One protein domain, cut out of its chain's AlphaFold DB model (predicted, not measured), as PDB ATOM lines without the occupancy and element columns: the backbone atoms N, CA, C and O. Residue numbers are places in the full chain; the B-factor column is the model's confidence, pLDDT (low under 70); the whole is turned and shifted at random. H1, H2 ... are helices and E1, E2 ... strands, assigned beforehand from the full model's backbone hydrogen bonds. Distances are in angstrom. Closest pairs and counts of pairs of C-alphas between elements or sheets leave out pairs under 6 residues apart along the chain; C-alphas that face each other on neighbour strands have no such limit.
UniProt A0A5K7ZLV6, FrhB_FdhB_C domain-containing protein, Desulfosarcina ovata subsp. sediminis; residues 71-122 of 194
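What this domain is: This is residues 71 to 122 of the 194 residues of the protein "FrhB_FdhB_C domain-containing protein" of Desulfosarcina ovata subsp. sediminis (UniProt A0A5K7ZLV6). A small hairpin of two short strands, E1 and E2, forms the middle of a loosely built whole; a wide loop sticks out beyond one end of the hairpin with residues 79 to 85, and the helix H1 follows E2 at the other end. From H1 a long link, residues 107 to 118, runs back past the strands to the short helix H2, which lies near the loop end of E2. The printed part has 52 residues, with two named strands and two named helices in the order E1, E2, H1, H2; the sheet, E1 - E2, is antiparallel, and the class is mixed, helices and strands, with under half of the residues in named elements. The whole is loose, with a radius of gyration of the C-alphas of 12.5 A, and spans 35 by 23 by 15 A.

How they stand to each other: E1, residues 71 to 73, and E2, residues 89 to 92, form a hairpin, antiparallel at 172 degrees. C-alphas 72 and 90 face each other at 4.7 A. N 71 and O 91, at 2.9 A, and N 89 and O 73, at 2.8 A, are within hydrogen-bond range. Between E2 and H1, residues 95 to 106, the closest C-alphas are those of Val 92 and Lys 98, 6.0 A apart. Between E2 and H2, residues 119 to 122, they are those of Leu 89 and Leu 120, 7.7 A apart. E1 is apart from H1 and from H2, and H1 and H2 are apart. In H1 every O i to N i+4 pair is within hydrogen-bond range; H2 is too short for such a pair, and its one O i to N i+3 pair is within range.

Where its parts are: E1 begins at C-alpha 71 (32.337, -34.808, 40.551) and is 6.8 A long; E2 is 9.9 A long. H1 begins at C-alpha 95 (34.155, -46.118, 33.682) and is 16.3 A long. H2, 5.0 A long, ends at C-alpha 122 (44.255, -23.893, 41.067).

The domain as a whole: The two C-alphas farthest apart, those of Asn 81 and Gln 95, are 36.8 A apart. The links E1 to E2 and H1 to H2 are long, and E2 to H1 is tight. The printed part has no cut. Its mean pLDDT is 89.2, with residues 79 to 84 under 70.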
ATOM      1  N   ALA A  71      32.357 -35.975  39.681       96.00
ATOM      2  CA  ALA A  71      32.337 -34.808  40.551       96.00
ATOM      3  C   ALA A  71      32.280 -33.533  39.707       96.00
ATOM      4  O   ALA A  71      32.969 -33.419  38.691       96.00
ATOM      5  N   VAL A  72      31.467 -32.572  40.136       94.12
ATOM      6  CA  VAL A  72      31.278 -31.297  39.444       94.12
ATOM      7  C   VAL A  72      31.503 -30.166  40.434       94.12
ATOM      8  O   VAL A  72      31.018 -30.217  41.564       94.12
ATOM      9  N   GLY A  73      32.256 -29.150  40.031       90.00
ATOM     10  CA  GLY A  73      32.515 -27.994  40.875       90.00
ATOM     11  C   GLY A  73      32.808 -26.738  40.079       90.00
ATOM     12  O   GLY A  73      33.111 -26.780  38.891       90.00
ATOM     13  N   ASP A  74      32.740 -25.610  40.763       87.81
ATOM     14  CA  ASP A  74      33.012 -24.311  40.171       87.81
ATOM     15  C   ASP A  74      34.524 -24.094  39.969       87.81
ATOM     16  O   ASP A  74      35.309 -24.274  40.912       87.81
ATOM     17  N   PRO A  75      34.963 -23.696  38.765       86.00
ATOM     18  CA  PRO A  75      36.366 -23.476  38.470       86.00
ATOM     19  C   PRO A  75      36.793 -22.045  38.849       86.00
ATOM     20  O   PRO A  75      36.897 -21.167  37.996       86.00
ATOM     21  N   TRP A  76      37.104 -21.791  40.126       81.81
ATOM     22  CA  TRP A  76      37.510 -20.454  40.613       81.81
ATOM     23  C   TRP A  76      38.954 -20.041  40.278       81.81
ATOM     24  O   TRP A  76      39.533 -19.193  40.953       81.81
ATOM     25  N   TYR A  77      39.566 -20.627  39.246       76.88
ATOM     26  CA  TYR A  77      40.964 -20.354  38.888       76.88
ATOM     27  C   TYR A  77      41.163 -18.987  38.204       76.88
ATOM     28  O   TYR A  77      42.299 -18.545  38.033       76.88
ATOM     29  N   LYS A  78      40.078 -18.306  37.813       73.56
ATOM     30  CA  LYS A  78      40.088 -16.961  37.218       73.56
ATOM     31  C   LYS A  78      39.177 -16.022  37.999       73.56
ATOM     32  O   LYS A  78      38.089 -16.411  38.421       73.56
ATOM     33  N   LYS A  79      39.606 -14.765  38.146       68.56
ATOM     34  CA  LYS A  79      38.722 -13.686  38.598       68.56
ATOM     35  C   LYS A  79      37.723 -13.378  37.485       68.56
ATOM     36  O   LYS A  79      38.118 -13.221  36.332       68.56
ATOM     37  N   MET A  80      36.447 -13.310  37.837       66.12
ATOM     38  CA  MET A  80      35.414 -12.843  36.921       66.12
ATOM     39  C   MET A  80      35.486 -11.327  36.798       66.12
ATOM     40  O   MET A  80      35.427 -10.628  37.808       66.12
ATOM     41  N   ASN A  81      35.582 -10.841  35.562       59.69
ATOM     42  CA  ASN A  81      35.531  -9.412  35.250       59.69
ATOM     43  C   ASN A  81      34.130  -8.970  34.782       59.69
ATOM     44  O   ASN A  81      33.853  -7.778  34.749       59.69
ATOM     45  N   ALA A  82      33.248  -9.918  34.441       61.09
ATOM     46  CA  ALA A  82      31.871  -9.688  34.003       61.09
ATOM     47  C   ALA A  82      30.989 -10.911  34.342       61.09
ATOM     48  O   ALA A  82      31.542 -11.987  34.596       61.09
ATOM     49  N   PRO A  83      29.648 -10.771  34.354       63.12
ATOM     50  CA  PRO A  83      28.735 -11.905  34.459       63.12
ATOM     51  C   PRO A  83      28.995 -12.898  33.323       63.12
ATOM     52  O   PRO A  83      28.938 -12.536  32.151       63.12
ATOM     53  N   ASP A  84      29.288 -14.143  33.681       68.81
ATOM     54  CA  ASP A  84      29.431 -15.258  32.750       68.81
ATOM     55  C   ASP A  84      28.236 -16.201  32.956       68.81
ATOM     56  O   ASP A  84      27.721 -16.345  34.070       68.81
ATOM     57  N   SER A  85      27.829 -16.878  31.884       74.88
ATOM     58  CA  SER A  85      26.997 -18.087  31.936       74.88
ATOM     59  C   SER A  85      27.514 -19.127  32.942       74.88
ATOM     60  O   SER A  85      26.744 -19.933  33.462       74.88
ATOM     61  N   GLY A  86      28.805 -19.045  33.274       81.44
ATOM     62  CA  GLY A  86      29.465 -19.894  34.243       81.44
ATOM     63  C   GLY A  86      29.951 -21.172  33.584       81.44
ATOM     64  O   GLY A  86      29.469 -21.612  32.543       81.44
ATOM     65  N   GLN A  87      30.952 -21.782  34.200       87.38
ATOM     66  CA  GLN A  87      31.476 -23.065  33.763       87.38
ATOM     67  C   GLN A  87      31.506 -24.010  34.948       87.38
ATOM     68  O   GLN A  87      31.615 -23.588  36.098       87.38
ATOM     69  N   SER A  88      31.458 -25.303  34.663       90.69
ATOM     70  CA  SER A  88      31.690 -26.333  35.661       90.69
ATOM     71  C   SER A  88      32.926 -27.137  35.292       90.69
ATOM     72  O   SER A  88      33.115 -27.534  34.144       90.69
ATOM     73  N   LEU A  89      33.775 -27.393  36.281       92.75
ATOM     74  CA  LEU A  89      34.846 -28.366  36.182       92.75
ATOM     75  C   LEU A  89      34.265 -29.748  36.463       92.75
ATOM     76  O   LEU A  89      33.761 -29.999  37.557       92.75
ATOM     77  N   ILE A  90      34.355 -30.630  35.472       95.12
ATOM     78  CA  ILE A  90      33.886 -32.013  35.562       95.12
ATOM     79  C   ILE A  90      35.101 -32.917  35.761       95.12
ATOM     80  O   ILE A  90      36.023 -32.917  34.944       95.12
ATOM     81  N   LEU A  91      35.089 -33.705  36.833       95.00
ATOM     82  CA  LEU A  91      36.074 -34.743  37.102       95.00
ATOM     83  C   LEU A  91      35.395 -36.110  37.046       95.00
ATOM     84  O   LEU A  91      34.549 -36.433  37.876       95.00
ATOM     85  N   VAL A  92      35.791 -36.912  36.063       96.62
ATOM     86  CA  VAL A  92      35.284 -38.270  35.858       96.62
ATOM     87  C   VAL A  92      36.261 -39.265  36.468       96.62
ATOM     88  O   VAL A  92      37.454 -39.201  36.173       96.62
ATOM     89  N   ARG A  93      35.766 -40.175  37.312       96.38
ATOM     90  CA  ARG A  93      36.614 -41.122  38.059       96.38
ATOM     91  C   ARG A  93      36.445 -42.565  37.616       96.38
ATOM     92  O   ARG A  93      37.422 -43.303  37.575       96.38
ATOM     93  N   THR A  94      35.219 -42.963  37.295       98.31
ATOM     94  CA  THR A  94      34.888 -44.354  36.975       98.31
ATOM     95  C   THR A  94      34.526 -44.519  35.505       98.31
ATOM     96  O   THR A  94      34.167 -43.562  34.810       98.31
ATOM     97  N   GLN A  95      34.577 -45.764  35.034       98.38
ATOM     98  CA  GLN A  95      34.155 -46.118  33.682       98.38
ATOM     99  C   GLN A  95      32.674 -45.777  33.443       98.38
ATOM    100  O   GLN A  95      32.332 -45.169  32.430       98.38
ATOM    101  N   LYS A  96      31.815 -46.039  34.434       98.50
ATOM    102  CA  LYS A  96      30.404 -45.641  34.413       98.50
ATOM    103  C   LYS A  96      30.236 -44.123  34.270       98.50
ATOM    104  O   LYS A  96      29.449 -43.665  33.443       98.50
ATOM    105  N   GLY A  97      30.995 -43.333  35.033       98.31
ATOM    106  CA  GLY A  97      30.986 -41.873  34.909       98.31
ATOM    107  C   GLY A  97      31.395 -41.405  33.510       98.31
ATOM    108  O   GLY A  97      30.762 -40.516  32.937       98.31
ATOM    109  N   LYS A  98      32.406 -42.053  32.919       98.19
ATOM    110  CA  LYS A  98      32.882 -41.765  31.559       98.19
ATOM    111  C   LYS A  98      31.811 -42.045  30.511       98.19
ATOM    112  O   LYS A  98      31.587 -41.216  29.634       98.19
ATOM    113  N   GLU A  99      31.113 -43.169  30.621       98.44
ATOM    114  CA  GLU A  99      30.009 -43.524  29.724       98.44
ATOM    115  C   GLU A  99      28.834 -42.546  29.828       98.44
ATOM    116  O   GLU A  99      28.255 -42.162  28.811       98.44
ATOM    117  N   ILE A 100      28.491 -42.101  31.040       98.44
ATOM    118  CA  ILE A 100      27.450 -41.087  31.258       98.44
ATOM    119  C   ILE A 100      27.837 -39.763  30.587       98.44
ATOM    120  O   ILE A 100      27.049 -39.241  29.799       98.44
ATOM    121  N   ILE A 101      29.047 -39.251  30.837       98.00
ATOM    122  CA  ILE A 101      29.516 -37.990  30.238       98.00
ATOM    123  C   ILE A 101      29.588 -38.089  28.713       98.00
ATOM    124  O   ILE A 101      29.102 -37.197  28.023       98.00
ATOM    125  N   ASN A 102      30.113 -39.189  28.171       97.94
ATOM    126  CA  ASN A 102      30.202 -39.377  26.724       97.94
ATOM    127  C   ASN A 102      28.821 -39.409  26.058       97.94
ATOM    128  O   ASN A 102      28.646 -38.808  25.000       97.94
ATOM    129  N   ARG A 103      27.825 -40.063  26.672       98.31
ATOM    130  CA  ARG A 103      26.440 -40.040  26.169       98.31
ATOM    131  C   ARG A 103      25.827 -38.644  26.253       98.31
ATOM    132  O   ARG A 103      25.163 -38.230  25.309       98.31
ATOM    133  N   ALA A 104      26.079 -37.911  27.338       98.19
ATOM    134  CA  ALA A 104      25.596 -36.541  27.491       98.19
ATOM    135  C   ALA A 104      26.168 -35.604  26.412       98.19
ATOM    136  O   ALA A 104      25.423 -34.814  25.838       98.19
ATOM    137  N   ILE A 105      27.460 -35.746  26.087       97.88
ATOM    138  CA  ILE A 105      28.115 -35.018  24.987       97.88
ATOM    139  C   ILE A 105      27.523 -35.438  23.637       97.88
ATOM    140  O   ILE A 105      27.120 -34.581  22.857       97.88
ATOM    141  N   LYS A 106      27.432 -36.749  23.365       98.19
ATOM    142  CA  LYS A 106      26.919 -37.284  22.090       98.19
ATOM    143  C   LYS A 106      25.492 -36.814  21.789       98.19
ATOM    144  O   LYS A 106      25.181 -36.544  20.636       98.19
ATOM    145  N   ASN A 107      24.651 -36.709  22.814       98.38
ATOM    146  CA  ASN A 107      23.260 -36.267  22.688       98.38
ATOM    147  C   ASN A 107      23.091 -34.737  22.772       98.38
ATOM    148  O   ASN A 107      21.963 -34.256  22.774       98.38
ATOM    149  N   GLY A 108      24.180 -33.966  22.875       97.44
ATOM    150  CA  GLY A 108      24.131 -32.501  22.883       97.44
ATOM    151  C   GLY A 108      23.631 -31.862  24.184       97.44
ATOM    152  O   GLY A 108      23.365 -30.664  24.195       97.44
ATOM    153  N   TYR A 109      23.526 -32.612  25.288       97.19
ATOM    154  CA  TYR A 109      23.097 -32.058  26.582       97.19
ATOM    155  C   TYR A 109      24.144 -31.137  27.213       97.19
ATOM    156  O   TYR A 109      23.793 -30.228  27.961       97.19
ATOM    157  N   ILE A 110      25.429 -31.396  26.952       96.00
ATOM    158  CA  ILE A 110      26.540 -30.594  27.469       96.00
ATOM    159  C   ILE A 110      27.603 -30.381  26.396       96.00
ATOM    160  O   ILE A 110      27.910 -31.276  25.608       96.00
ATOM    161  N   LEU A 111      28.229 -29.208  26.435       94.56
ATOM    162  CA  LEU A 111      29.449 -28.908  25.696       94.56
ATOM    163  C   LEU A 111      30.634 -29.003  26.655       94.56
ATOM    164  O   LEU A 111      30.569 -28.514  27.783       94.56
ATOM    165  N   THR A 112      31.722 -29.641  26.226       94.19
ATOM    166  CA  THR A 112      32.904 -29.829  27.075       94.19
ATOM    167  C   THR A 112      34.178 -29.397  26.363       94.19
ATOM    168  O   THR A 112      34.316 -29.524  25.149       94.19
ATOM    169  N   LYS A 113      35.132 -28.887  27.145       93.06
ATOM    170  CA  LYS A 113      36.497 -28.597  26.710       93.06
ATOM    171  C   LYS A 113      37.460 -29.283  27.667       93.06
ATOM    172  O   LYS A 113      37.243 -29.277  28.878       93.06
ATOM    173  N   LYS A 114      38.540 -29.852  27.133       92.38
ATOM    174  CA  LYS A 114      39.583 -30.470  27.957       92.38
ATOM    175  C   LYS A 114      40.213 -29.419  28.877       92.38
ATOM    176  O   LYS A 114      40.691 -28.387  28.409       92.38
ATOM    177  N   ALA A 115      40.218 -29.705  30.175       90.81
ATOM    178  CA  ALA A 115      40.933 -28.930  31.179       90.81
ATOM    179  C   ALA A 115      42.316 -29.548  31.426       90.81
ATOM    180  O   ALA A 115      42.469 -30.771  31.446       90.81
ATOM    181  N   GLU A 116      43.329 -28.709  31.630       91.75
ATOM    182  CA  GLU A 116      44.632 -29.184  32.089       91.75
ATOM    183  C   GLU A 116      44.550 -29.641  33.555       91.75
ATOM    184  O   GLU A 116      43.880 -28.980  34.354       91.75
ATOM    185  N   PRO A 117      45.279 -30.697  33.966       88.75
ATOM    186  CA  PRO A 117      45.243 -31.194  35.345       88.75
ATOM    187  C   PRO A 117      45.525 -30.125  36.408       88.75
ATOM    188  O   PRO A 117      44.907 -30.131  37.471       88.75
ATOM    189  N   LYS A 118      46.398 -29.154  36.103       90.12
ATOM    190  CA  LYS A 118      46.753 -28.044  37.004       90.12
ATOM    191  C   LYS A 118      45.575 -27.120  37.349       90.12
ATOM    192  O   LYS A 118      45.621 -26.430  38.365       90.12
ATOM    193  N   ILE A 119      44.510 -27.117  36.541       88.88
ATOM    194  CA  ILE A 119      43.316 -26.289  36.773       88.88
ATOM    195  C   ILE A 119      42.568 -26.745  38.026       88.88
ATOM    196  O   ILE A 119      42.025 -25.904  38.738       88.88
ATOM    197  N   LEU A 120      42.556 -28.045  38.334       86.94
ATOM    198  CA  LEU A 120      41.847 -28.574  39.499       86.94
ATOM    199  C   LEU A 120      42.374 -27.994  40.829       86.94
ATOM    200  O   LEU A 120      41.582 -27.371  41.541       86.94
ATOM    201  N   PRO A 121      43.674 -28.112  41.174       87.50
ATOM    202  CA  PRO A 121      44.190 -27.514  42.405       87.50
ATOM    203  C   PRO A 121      44.145 -25.979  42.377       87.50
ATOM    204  O   PRO A 121      43.880 -25.366  43.409       87.50
ATOM    205  N   ALA A 122      44.330 -25.350  41.209       88.06
ATOM    206  CA  ALA A 122      44.255 -23.893  41.067       88.06
ATOM    207  C   ALA A 122      42.834 -23.341  41.266       88.06
ATOM    208  O   ALA A 122      42.668 -22.223  41.744       88.06
TER     209      ALA A 122